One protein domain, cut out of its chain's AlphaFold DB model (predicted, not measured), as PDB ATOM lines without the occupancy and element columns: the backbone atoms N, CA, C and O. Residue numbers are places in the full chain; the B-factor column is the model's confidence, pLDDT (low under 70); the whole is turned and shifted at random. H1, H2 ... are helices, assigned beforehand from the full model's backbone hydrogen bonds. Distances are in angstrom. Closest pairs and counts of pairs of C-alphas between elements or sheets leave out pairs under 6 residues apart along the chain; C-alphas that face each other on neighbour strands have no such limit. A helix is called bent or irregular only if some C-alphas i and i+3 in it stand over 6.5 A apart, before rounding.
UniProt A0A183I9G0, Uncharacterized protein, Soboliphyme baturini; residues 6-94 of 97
ATOM      1  N   LEU A   6     234.442 253.032 155.804       94.19
ATOM      2  CA  LEU A   6     234.100 251.731 155.249       94.19
ATOM      3  C   LEU A   6     235.014 251.444 154.056       94.19
ATOM      4  O   LEU A   6     235.100 252.245 153.130       94.19
ATOM      5  N   VAL A   7     235.675 250.289 154.076       95.62
ATOM      6  CA  VAL A   7     236.553 249.836 152.994       95.62
ATOM      7  C   VAL A   7     235.974 248.554 152.401       95.62
ATOM      8  O   VAL A   7     235.733 247.590 153.127       95.62
ATOM      9  N   ILE A   8     235.723 248.558 151.091       96.50
ATOM     10  CA  ILE A   8     235.103 247.450 150.351       96.50
ATOM     11  C   ILE A   8     235.842 247.159 149.047       96.50
ATOM     12  O   ILE A   8     236.694 247.932 148.615       96.50
ATOM     13  N   GLY A   9     235.469 246.059 148.393       95.50
ATOM     14  CA  GLY A   9     236.048 245.603 147.134       95.50
ATOM     15  C   GLY A   9     237.047 244.461 147.319       95.50
ATOM     16  O   GLY A   9     237.480 244.151 148.424       95.50
ATOM     17  N   GLY A  10     237.403 243.792 146.221       95.19
ATOM     18  CA  GLY A  10     238.319 242.645 146.271       95.19
ATOM     19  C   GLY A  10     239.730 243.011 146.744       95.19
ATOM     20  O   GLY A  10     240.340 242.263 147.503       95.19
ATOM     21  N   GLY A  11     240.230 244.191 146.356       94.94
ATOM     22  CA  GLY A  11     241.592 244.629 146.679       94.94
ATOM     23  C   GLY A  11     241.861 244.800 148.177       94.94
ATOM     24  O   GLY A  11     242.969 244.531 148.633       94.94
ATOM     25  N   CYS A  12     240.848 245.166 148.969       94.88
ATOM     26  CA  CYS A  12     241.029 245.380 150.406       94.88
ATOM     27  C   CYS A  12     241.087 244.082 151.228       94.88
ATOM     28  O   CYS A  12     241.306 244.133 152.437       94.88
ATOM     29  N   MET A  13     240.882 242.919 150.596       95.00
ATOM     30  CA  MET A  13     240.981 241.609 151.250       95.00
ATOM     31  C   MET A  13     242.412 241.057 151.295       95.00
ATOM     32  O   MET A  13     242.634 239.999 151.883       95.00
ATOM     33  N   MET A  14     243.387 241.752 150.702       96.12
ATOM     34  CA  MET A  14     244.796 241.377 150.804       96.12
ATOM     35  C   MET A  14     245.247 241.376 152.272       96.12
ATOM     36  O   MET A  14     244.946 242.291 153.044       96.12
ATOM     37  N   GLN A  15     245.993 240.343 152.666       96.62
ATOM     38  CA  GLN A  15     246.515 240.227 154.023       96.62
ATOM     39  C   GLN A  15     247.371 241.453 154.378       96.62
ATOM     40  O   GLN A  15     248.259 241.843 153.630       96.62
ATOM     41  N   GLY A  16     247.081 242.077 155.522       95.38
ATOM     42  CA  GLY A  16     247.796 243.269 155.992       95.38
ATOM     43  C   GLY A  16     247.340 244.597 155.373       95.38
ATOM     44  O   GLY A  16     247.726 245.646 155.887       95.38
ATOM     45  N   PHE A  17     246.466 244.590 154.358       96.25
ATOM     46  CA  PHE A  17     246.012 245.811 153.679       96.25
ATOM     47  C   PHE A  17     245.438 246.852 154.644       96.25
ATOM     48  O   PHE A  17     245.840 248.010 154.622       96.25
ATOM     49  N   MET A  18     244.538 246.438 155.543       95.06
ATOM     50  CA  MET A  18     243.893 247.358 156.487       95.06
ATOM     51  C   MET A  18     244.881 247.990 157.475       95.06
ATOM     52  O   MET A  18     244.706 249.143 157.862       95.06
ATOM     53  N   ALA A  19     245.923 247.252 157.871       94.62
ATOM     54  CA  ALA A  19     246.970 247.781 158.737       94.62
ATOM     55  C   ALA A  19     247.802 248.831 157.992       94.62
ATOM     56  O   ALA A  19     247.990 249.931 158.509       94.62
ATOM     57  N   ARG A  20     248.210 248.529 156.750       96.62
ATOM     58  CA  ARG A  20     248.973 249.471 155.926       96.62
ATOM     59  C   ARG A  20     248.170 250.724 155.591       96.62
ATOM     60  O   ARG A  20     248.681 251.825 155.731       96.62
ATOM     61  N   LEU A  21     246.899 250.573 155.221       95.38
ATOM     62  CA  LEU A  21     246.014 251.706 154.952       95.38
ATOM     63  C   LEU A  21     245.883 252.624 156.174       95.38
ATOM     64  O   LEU A  21     245.879 253.841 156.024       95.38
ATOM     65  N   LYS A  22     245.800 252.058 157.386       92.88
ATOM     66  CA  LYS A  22     245.756 252.856 158.618       92.88
ATOM     67  C   LYS A  22     247.008 253.714 158.781       92.88
ATOM     68  O   LYS A  22     246.890 254.893 159.089       92.88
ATOM     69  N   GLU A  23     248.175 253.105 158.607       93.69
ATOM     70  CA  GLU A  23     249.472 253.769 158.735       93.69
ATOM     71  C   GLU A  23     249.604 254.920 157.731       93.69
ATOM     72  O   GLU A  23     249.918 256.039 158.119       93.69
ATOM     73  N   GLU A  24     249.264 254.675 156.462       93.25
ATOM     74  CA  GLU A  24     249.301 255.700 155.412       93.25
ATOM     75  C   GLU A  24     248.367 256.876 155.710       93.25
ATOM     76  O   GLU A  24     248.740 258.032 155.524       93.25
ATOM     77  N   LEU A  25     247.158 256.604 156.210       91.12
ATOM     78  CA  LEU A  25     246.222 257.665 156.574       91.12
ATOM     79  C   LEU A  25     246.712 258.480 157.779       91.12
ATOM     80  O   LEU A  25     246.559 259.697 157.778       91.12
ATOM     81  N   LEU A  26     247.317 257.839 158.786       90.06
ATOM     82  CA  LEU A  26     247.910 258.551 159.923       90.06
ATOM     83  C   LEU A  26     249.059 259.454 159.465       90.06
ATOM     84  O   LEU A  26     249.073 260.630 159.819       90.06
ATOM     85  N   ASN A  27     249.954 258.939 158.620       90.38
ATOM     86  CA  ASN A  27     251.058 259.713 158.051       90.38
ATOM     87  C   ASN A  27     250.547 260.893 157.211       90.38
ATOM     88  O   ASN A  27     251.076 261.996 157.299       90.38
ATOM     89  N   ALA A  28     249.489 260.687 156.421       87.62
ATOM     90  CA  ALA A  28     248.888 261.743 155.610       87.62
ATOM     91  C   ALA A  28     248.205 262.839 156.448       87.62
ATOM     92  O   ALA A  28     248.106 263.978 155.992       87.62
ATOM     93  N   PHE A  29     247.716 262.515 157.649       86.38
ATOM     94  CA  PHE A  29     247.081 263.479 158.554       86.38
ATOM     95  C   PHE A  29     248.071 264.224 159.449       86.38
ATOM     96  O   PHE A  29     247.710 265.262 160.000       86.38
ATOM     97  N   ASP A  30     249.298 263.723 159.580       85.31
ATOM     98  CA  ASP A  30     250.391 264.386 160.297       85.31
ATOM     99  C   ASP A  30     251.269 265.260 159.377       85.31
ATOM    100  O   ASP A  30     252.279 265.814 159.797       85.31
ATOM    101  N   ASP A  31     250.882 265.417 158.107       84.62
ATOM    102  CA  ASP A  31     251.596 266.253 157.143       84.62
ATOM    103  C   ASP A  31     251.510 267.743 157.527       84.62
ATOM    104  O   ASP A  31     250.433 268.349 157.539       84.62
ATOM    105  N   ASP A  32     252.663 268.363 157.781       83.50
ATOM    106  CA  ASP A  32     252.780 269.789 158.108       83.50
ATOM    107  C   ASP A  32     252.230 270.717 157.017       83.50
ATOM    108  O   ASP A  32     251.871 271.858 157.304       83.50
ATOM    109  N   ARG A  33     252.104 270.235 155.773       87.88
ATOM    110  CA  ARG A  33     251.489 270.988 154.669       87.88
ATOM    111  C   ARG A  33     249.965 271.083 154.785       87.88
ATOM    112  O   ARG A  33     249.372 271.879 154.060       87.88
ATOM    113  N   ARG A  34     249.338 270.259 155.633       83.00
ATOM    114  CA  ARG A  34     247.881 270.169 155.834       83.00
ATOM    115  C   ARG A  34     247.517 270.099 157.323       83.00
ATOM    116  O   ARG A  34     246.931 269.109 157.778       83.00
ATOM    117  N   PRO A  35     247.858 271.126 158.122       82.25
ATOM    118  CA  PRO A  35     247.611 271.123 159.564       82.25
ATOM    119  C   PRO A  35     246.124 270.978 159.927       82.25
ATOM    120  O   PRO A  35     245.801 270.452 160.993       82.25
ATOM    121  N   GLU A  36     245.213 271.373 159.036       84.56
ATOM    122  CA  GLU A  36     243.764 271.212 159.167       84.56
ATOM    123  C   GLU A  36     243.300 269.748 159.227       84.56
ATOM    124  O   GLU A  36     242.190 269.478 159.684       84.56
ATOM    125  N   MET A  37     244.140 268.799 158.796       81.38
ATOM    126  CA  MET A  37     243.824 267.368 158.781       81.38
ATOM    127  C   MET A  37     244.169 266.661 160.099       81.38
ATOM    128  O   MET A  37     243.627 265.588 160.368       81.38
ATOM    129  N   ARG A  38     244.996 267.261 160.966       80.06
ATOM    130  CA  ARG A  38     245.410 266.670 162.257       80.06
ATOM    131  C   ARG A  38     244.243 266.282 163.181       80.06
ATOM    132  O   ARG A  38     244.320 265.225 163.803       80.06
ATOM    133  N   PRO A  39     243.121 267.032 163.257       77.88
ATOM    134  CA  PRO A  39     241.957 266.615 164.043       77.88
ATOM    135  C   PRO A  39     241.309 265.297 163.576       77.88
ATOM    136  O   PRO A  39     240.476 264.740 164.288       77.88
ATOM    137  N   LEU A  40     241.665 264.776 162.393       76.62
ATOM    138  CA  LEU A  40     241.114 263.541 161.822       76.62
ATOM    139  C   LEU A  40     241.892 262.268 162.206       76.62
ATOM    140  O   LEU A  40     241.555 261.187 161.727       76.62
ATOM    141  N   GLN A  41     242.880 262.356 163.105       70.94
ATOM    142  CA  GLN A  41     243.698 261.218 163.559       70.94
ATOM    143  C   GLN A  41     242.907 260.089 164.252       70.94
ATOM    144  O   GLN A  41     243.406 258.968 164.379       70.94
ATOM    145  N   ALA A  42     241.654 260.329 164.658       80.69
ATOM    146  CA  ALA A  42     240.749 259.304 165.181       80.69
ATOM    147  C   ALA A  42     240.208 258.379 164.067       80.69
ATOM    148  O   ALA A  42     239.008 258.303 163.813       80.69
ATOM    149  N   ILE A  43     241.100 257.656 163.390       86.19
ATOM    150  CA  ILE A  43     240.752 256.739 162.300       86.19
ATOM    151  C   ILE A  43     240.114 255.477 162.870       86.19
ATOM    152  O   ILE A  43     240.762 254.694 163.575       86.19
ATOM    153  N   LYS A  44     238.857 255.238 162.500       89.81
ATOM    154  CA  LYS A  44     238.132 254.012 162.841       89.81
ATOM    155  C   LYS A  44     237.558 253.395 161.570       89.81
ATOM    156  O   LYS A  44     236.840 254.043 160.807       89.81
ATOM    157  N   PHE A  45     237.889 252.125 161.357       92.81
ATOM    158  CA  PHE A  45     237.318 251.336 160.275       92.81
ATOM    159  C   PHE A  45     236.092 250.589 160.769       92.81
ATOM    160  O   PHE A  45     236.153 249.874 161.772       92.81
ATOM    161  N   TYR A  46     234.995 250.715 160.034       92.69
ATOM    162  CA  TYR A  46     233.834 249.874 160.243       92.69
ATOM    163  C   TYR A  46     234.094 248.488 159.649       92.69
ATOM    164  O   TYR A  46     234.475 248.360 158.482       92.69
ATOM    165  N   LYS A  47     233.870 247.443 160.449       88.69
ATOM    166  CA  LYS A  47     233.955 246.056 159.992       88.69
ATOM    167  C   LYS A  47     232.560 245.578 159.575       88.69
ATOM    168  O   LYS A  47     231.705 245.436 160.449       88.69
ATOM    169  N   PRO A  48     232.317 245.310 158.282       87.44
ATOM    170  CA  PRO A  48     231.031 244.798 157.835       87.44
ATOM    171  C   PRO A  48     230.793 243.353 158.291       87.44
ATOM    172  O   PRO A  48     231.734 242.589 158.509       87.44
ATOM    173  N   SER A  49     229.516 242.968 158.380       88.69
ATOM    174  CA  SER A  49     229.075 241.604 158.727       88.69
ATOM    175  C   SER A  49     229.249 240.583 157.596       88.69
ATOM    176  O   SER A  49     229.023 239.394 157.798       88.69
ATOM    177  N   VAL A  50     229.624 241.038 156.402       93.62
ATOM    178  CA  VAL A  50     229.817 240.228 155.193       93.62
ATOM    179  C   VAL A  50     231.181 240.516 154.567       93.62
ATOM    180  O   VAL A  50     231.831 241.497 154.932       93.62
ATOM    181  N   LEU A  51     231.631 239.673 153.630       94.50
ATOM    182  CA  LEU A  51     232.947 239.871 153.018       94.50
ATOM    183  C   LEU A  51     232.993 241.190 152.217       94.50
ATOM    184  O   LEU A  51     232.053 241.498 151.477       94.50
ATOM    185  N   PRO A  52     234.093 241.962 152.314       95.38
ATOM    186  CA  PRO A  52     234.198 243.267 151.661       95.38
ATOM    187  C   PRO A  52     234.039 243.234 150.135       95.38
ATOM    188  O   PRO A  52     233.557 244.203 149.552       95.38
ATOM    189  N   ASN A  53     234.418 242.134 149.477       96.56
ATOM    190  CA  ASN A  53     234.372 242.000 148.018       96.56
ATOM    191  C   ASN A  53     232.954 241.982 147.433       96.56
ATOM    192  O   ASN A  53     232.792 242.392 146.287       96.56
ATOM    193  N   TYR A  54     231.945 241.544 148.191       96.06
ATOM    194  CA  TYR A  54     230.550 241.547 147.740       96.06
ATOM    195  C   TYR A  54     229.650 242.505 148.528       96.06
ATOM    196  O   TYR A  54     228.453 242.562 148.256       96.06
ATOM    197  N   LEU A  55     230.189 243.296 149.467       96.94
ATOM    198  CA  LEU A  55     229.371 244.181 150.307       96.94
ATOM    199  C   LEU A  55     228.519 245.162 149.482       96.94
ATOM    200  O   LEU A  55     227.356 245.377 149.812       96.94
ATOM    201  N   ALA A  56     229.059 245.704 148.384       96.56
ATOM    202  CA  ALA A  56     228.296 246.554 147.464       96.56
ATOM    203  C   ALA A  56     227.094 245.816 146.851       96.56
ATOM    204  O   ALA A  56     226.002 246.373 146.764       96.56
ATOM    205  N   TRP A  57     227.277 244.547 146.476       96.56
ATOM    206  CA  TRP A  57     226.209 243.721 145.919       96.56
ATOM    207  C   TRP A  57     225.140 243.413 146.970       96.56
ATOM    208  O   TRP A  57     223.959 243.599 146.704       96.56
ATOM    209  N   ALA A  58     225.552 243.058 148.192       96.19
ATOM    210  CA  ALA A  58     224.635 242.873 149.315       96.19
ATOM    211  C   ALA A  58     223.818 244.145 149.612       96.19
ATOM    212  O   ALA A  58     222.609 244.064 149.818       96.19
ATOM    213  N   GLY A  59     224.449 245.324 149.576       94.88
ATOM    214  CA  GLY A  59     223.754 246.610 149.695       94.88
ATOM    215  C   GLY A  59     222.733 246.833 148.576       94.88
ATOM    216  O   GLY A  59     221.608 247.244 148.851       94.88
ATOM    217  N   GLY A  60     223.090 246.489 147.335       94.56
ATOM    218  CA  GLY A  60     222.183 246.513 146.188       94.56
ATOM    219  C   GLY A  60     220.994 245.562 146.339       94.56
ATOM    220  O   GLY A  60     219.879 245.950 146.019       94.56
ATOM    221  N   SER A  61     221.193 244.359 146.884       95.62
ATOM    222  CA  SER A  61     220.101 243.419 147.177       95.62
ATOM    223  C   SER A  61     219.176 243.922 148.285       95.62
ATOM    224  O   SER A  61     217.962 243.785 148.166       95.62
ATOM    225  N   ILE A  62     219.728 244.532 149.342       94.94
ATOM    226  CA  ILE A  62     218.932 245.142 150.416       94.94
ATOM    227  C   ILE A  62     218.109 246.301 149.853       94.94
ATOM    228  O   ILE A  62     216.899 246.322 150.045       94.94
ATOM    229  N   PHE A  63     218.737 247.218 149.110       94.81
ATOM    230  CA  PHE A  63     218.042 248.311 148.423       94.81
ATOM    231  C   PHE A  63     216.984 247.773 147.445       94.81
ATOM    232  O   PHE A  63     215.872 248.286 147.415       94.81
ATOM    233  N   GLY A  64     217.323 246.678 146.752       94.00
ATOM    234  CA  GLY A  64     216.488 245.758 145.965       94.00
ATOM    235  C   GLY A  64     215.137 245.410 146.580       94.00
ATOM    236  O   GLY A  64     214.115 245.384 145.901       94.00
ATOM    237  N   GLY A  65     215.160 245.101 147.874       94.06
ATOM    238  CA  GLY A  65     213.990 244.671 148.633       94.06
ATOM    239  C   GLY A  65     213.184 245.810 149.254       94.06
ATOM    240  O   GLY A  65     212.158 245.540 149.870       94.06
ATOM    241  N   LEU A  66     213.631 247.065 149.139       94.50
ATOM    242  CA  LEU A  66     212.894 248.224 149.642       94.50
ATOM    243  C   LEU A  66     211.876 248.715 148.600       94.50
ATOM    244  O   LEU A  66     212.146 248.725 147.400       94.50
ATOM    245  N   GLU A  67     210.746 249.257 149.055       87.75
ATOM    246  CA  GLU A  67     209.686 249.806 148.183       87.75
ATOM    247  C   GLU A  67     210.080 251.102 147.440       87.75
ATOM    248  O   GLU A  67     209.300 251.665 146.675       87.75
ATOM    249  N   VAL A  68     211.305 251.595 147.635       89.69
ATOM    250  CA  VAL A  68     211.794 252.840 147.021       89.69
ATOM    251  C   VAL A  68     212.251 252.667 145.574       89.69
ATOM    252  O   VAL A  68     212.458 253.660 144.877       89.69
ATOM    253  N   LEU A  69     212.427 251.428 145.111       86.62
ATOM    254  CA  LEU A  69     213.003 251.149 143.799       86.62
ATOM    255  C   LEU A  69     212.184 251.704 142.649       86.62
ATOM    256  O   LEU A  69     212.767 252.321 141.767       86.62
ATOM    257  N   ALA A  70     210.860 251.563 142.699       84.69
ATOM    258  CA  ALA A  70     209.972 252.084 141.662       84.69
ATOM    259  C   ALA A  70     210.115 253.606 141.463       84.69
ATOM    260  O   ALA A  70     209.933 254.094 140.356       84.69
ATOM    261  N   TYR A  71     210.484 254.348 142.515       86.44
ATOM    262  CA  TYR A  71     210.682 255.803 142.471       86.44
ATOM    263  C   TYR A  71     212.110 256.223 142.106       86.44
ATOM    264  O   TYR A  71     212.383 257.405 141.901       86.44
ATOM    265  N   ARG A  72     213.064 255.287 142.131       87.75
ATOM    266  CA  ARG A  72     214.499 255.562 141.957       87.75
ATOM    267  C   ARG A  72     215.081 254.911 140.702       87.75
ATOM    268  O   ARG A  72     216.217 255.232 140.352       87.75
ATOM    269  N   SER A  73     214.331 254.028 140.045       91.31
ATOM    270  CA  SER A  73     214.665 253.409 138.765       91.31
ATOM    271  C   SER A  73     213.963 254.111 137.600       91.31
ATOM    272  O   SER A  73     213.040 254.895 137.793       91.31
ATOM    273  N   VAL A  74     214.431 253.831 136.385       91.69
ATOM    274  CA  VAL A  74     213.807 254.288 135.139       91.69
ATOM    275  C   VAL A  74     212.961 253.149 134.593       91.69
ATOM    276  O   VAL A  74     213.444 252.020 134.456       91.69
ATOM    277  N   SER A  75     211.696 253.436 134.300       92.88
ATOM    278  CA  SER A  75     210.804 252.462 133.666       92.88
ATOM    279  C   SER A  75     211.187 252.228 132.202       92.88
ATOM    280  O   SER A  75     211.837 253.051 131.557       92.88
ATOM    281  N   ARG A  76     210.740 251.108 131.632       94.25
ATOM    282  CA  ARG A  76     210.915 250.845 130.196       94.25
ATOM    283  C   ARG A  76     210.199 251.904 129.356       94.25
ATOM    284  O   ARG A  76     210.703 252.313 128.316       94.25
ATOM    285  N   GLU A  77     209.022 252.324 129.801       95.00
ATOM    286  CA  GLU A  77     208.183 253.313 129.133       95.00
ATOM    287  C   GLU A  77     208.886 254.676 129.085       95.00
ATOM    288  O   GLU A  77     208.949 255.292 128.024       95.00
ATOM    289  N   GLU A  78     209.503 255.096 130.189       91.81
ATOM    290  CA  GLU A  78     210.305 256.322 130.264       91.81
ATOM    291  C   GLU A  78     211.567 256.244 129.393       91.81
ATOM    292  O   GLU A  78     211.868 257.178 128.646       91.81
ATOM    293  N   TYR A  79     212.267 255.104 129.403       93.94
ATOM    294  CA  TYR A  79     213.418 254.898 128.524       93.94
ATOM    295  C   TYR A  79     213.032 254.933 127.040       93.94
ATOM    296  O   TYR A  79     213.787 255.445 126.223       93.94
ATOM    297  N   ASN A  80     211.858 254.428 126.662       96.12
ATOM    298  CA  ASN A  80     211.404 254.467 125.272       96.12
ATOM    299  C   ASN A  80     211.065 255.881 124.778       96.12
ATOM    300  O   ASN A  80     211.043 256.092 123.570       96.12
ATOM    301  N   LEU A  81     210.798 256.833 125.678       93.19
ATOM    302  CA  LEU A  81     210.551 258.233 125.316       93.19
ATOM    303  C   LEU A  81     211.859 259.001 125.097       93.19
ATOM    304  O   LEU A  81     211.973 259.758 124.137       93.19
ATOM    305  N   ASN A  82     212.837 258.792 125.981       88.44
ATOM    306  CA  ASN A  82     214.057 259.605 126.029       88.44
ATOM    307  C   ASN A  82     215.295 258.892 125.458       88.44
ATOM    308  O   ASN A  82     216.309 259.532 125.202       88.44
ATOM    309  N   HIS A  83     215.233 257.567 125.287       92.31
ATOM    310  CA  HIS A  83     216.335 256.683 124.879       92.31
ATOM    311  C   HIS A  83     217.632 256.869 125.681       92.31
ATOM    312  O   HIS A  83     218.728 256.596 125.192       92.31
ATOM    313  N   GLN A  84     217.502 257.307 126.934       89.38
ATOM    314  CA  GLN A  84     218.613 257.616 127.818       89.38
ATOM    315  C   GLN A  84     218.254 257.247 129.257       89.38
ATOM    316  O   GLN A  84     217.131 257.460 129.713       89.38
ATOM    317  N   ILE A  85     219.229 256.695 129.978       91.12
ATOM    318  CA  ILE A  85     219.191 256.619 131.439       91.12
ATOM    319  C   ILE A  85     219.909 257.879 131.940       91.12
ATOM    320  O   ILE A  85     221.071 258.058 131.575       91.12
ATOM    321  N   PRO A  86     219.257 258.742 132.738       89.19
ATOM    322  CA  PRO A  86     219.846 259.997 133.174       89.19
ATOM    323  C   PRO A  86     221.060 259.730 134.060       89.19
ATOM    324  O   PRO A  86     220.981 258.960 135.027       89.19
ATOM    325  N   ASP A  87     222.166 260.389 133.741       89.88
ATOM    326  CA  ASP A  87     223.366 260.380 134.556       89.88
ATOM    327  C   ASP A  87     223.288 261.422 135.691       89.88
ATOM    328  O   ASP A  87     222.256 262.050 135.949       89.88
ATOM    329  N   TRP A  88     224.376 261.568 136.449       87.06
ATOM    330  CA  TRP A  88     224.422 262.521 137.558       87.06
ATOM    331  C   TRP A  88     224.278 263.983 137.101       87.06
ATOM    332  O   TRP A  88     223.677 264.796 137.804       87.06
ATOM    333  N   THR A  89     224.820 264.328 135.934       87.44
ATOM    334  CA  THR A  89     224.808 265.691 135.391       87.44
ATOM    335  C   THR A  89     223.442 266.073 134.830       87.44
ATOM    336  O   THR A  89     222.999 267.208 135.021       87.44
ATOM    337  N   ASP A  90     222.720 265.104 134.267       83.00
ATOM    338  CA  ASP A  90     221.349 265.290 133.791       83.00
ATOM    339  C   ASP A  90     220.411 265.725 134.932       83.00
ATOM    340  O   ASP A  90     219.555 266.594 134.763       83.00
ATOM    341  N   ARG A  91     220.611 265.175 136.138       69.06
ATOM    342  CA  ARG A  91     219.751 265.442 137.304       69.06
ATOM    343  C   ARG A  91     219.991 266.804 137.960       69.06
ATOM    344  O   ARG A  91     219.044 267.390 138.470       69.06
ATOM    345  N   ILE A  92     221.219 267.331 137.929       63.69
ATOM    346  CA  ILE A  92     221.552 268.647 138.520       63.69
ATOM    347  C   ILE A  92     220.884 269.795 137.749       63.69
ATOM    348  O   ILE A  92     220.569 270.843 138.313       63.69
ATOM    349  N   THR A  93     220.678 269.610 136.449       55.16
ATOM    350  CA  THR A  93     220.208 270.674 135.558       55.16
ATOM    351  C   THR A  93     218.699 270.922 135.693       55.16
ATOM    352  O   THR A  93     218.235 272.030 135.436       55.16
ATOM    353  N   LEU A  94     217.940 269.929 136.169       52.75
ATOM    354  CA  LEU A  94     216.483 269.994 136.324       52.75
ATOM    355  C   LEU A  94     216.014 270.722 137.600       52.75
ATOM    356  O   LEU A  94     214.867 271.144 137.656       52.75
TER     357      LEU A  94
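This is residues 6 to 94 of the 97 residues of an uncharacterized protein of Soboliphyme baturini (UniProt A0A183I9G0). This is an open, wide U of helices with no common core. One arm is the helical hairpin H1 and H2, from which the long link, residues 41 to 54, comes back to the base; the base holds the end of that link and H3, and the other arm is a loosely winding run of H4, H5 and H6. The printed part has 89 residues with six named helices, in the order H1 to H6, and no named strand; its class is all helix. It is extended, with a radius of gyration of the C-alphas of 19.8 A, and elongated, spanning 54 by 33 by 21 A.

Begin at the longest helix, H1, residues 17 to 29. It touches H2, residues 35 to 40, with residue 29 alone; the closest C-alphas are those of Phe 29 and Met 37, 5.1 A apart. The two form a helical hairpin, running opposite ways at a steep tilt of 39 degrees. Look next at H3, residues 55 to 64, which is apart from both. H4, residues 69 to 72, is close to H3 but not clearly touching, and their closest C-alphas, Phe 63 and Leu 69, are 7.4 A apart. H5, residues 76 to 82, and H6, residues 88 to 94, are apart from each other, and neither touches any helix. In H1, H3 and H5 every O i to N i+4 pair is within hydrogen-bond range; H2 has 0 of 2 such pairs and 2 of 3 O i to N i+3 pairs within range, H6 has 0 of 3 and 1 of 4, and H4 is too short for an O i to N i+4 pair.

Find C-alpha 17 at (246.012, 245.811, 153.679); from there H1 runs 18.4 A to C-alpha 29. H2 covers 10.2 A and is irregular, but only just: C-alphas 36 and 39 are 6.9 A apart. Find C-alpha 55 at (229.371, 244.181, 150.307), where H3 begins its 13.7 A. H4 is 5.0 A long, H5 10.2 A and H6 11.0 A, ending at C-alpha 94, (216.483, 269.994, 136.324).

The two C-alphas farthest apart, those of Asp 32 and Glu 77, are 55.7 A from each other. The printed part runs from 6 to 94 without a cut. The link from H2 to H3 is long, with 14 residues; the other four links are tight. Residues 31 to 36, 59 to 72, 76 to 83 and 87 to 94 stand free. The mean pLDDT of the printed part is 89.4, and residues 91 to 94, in H6, are under 70.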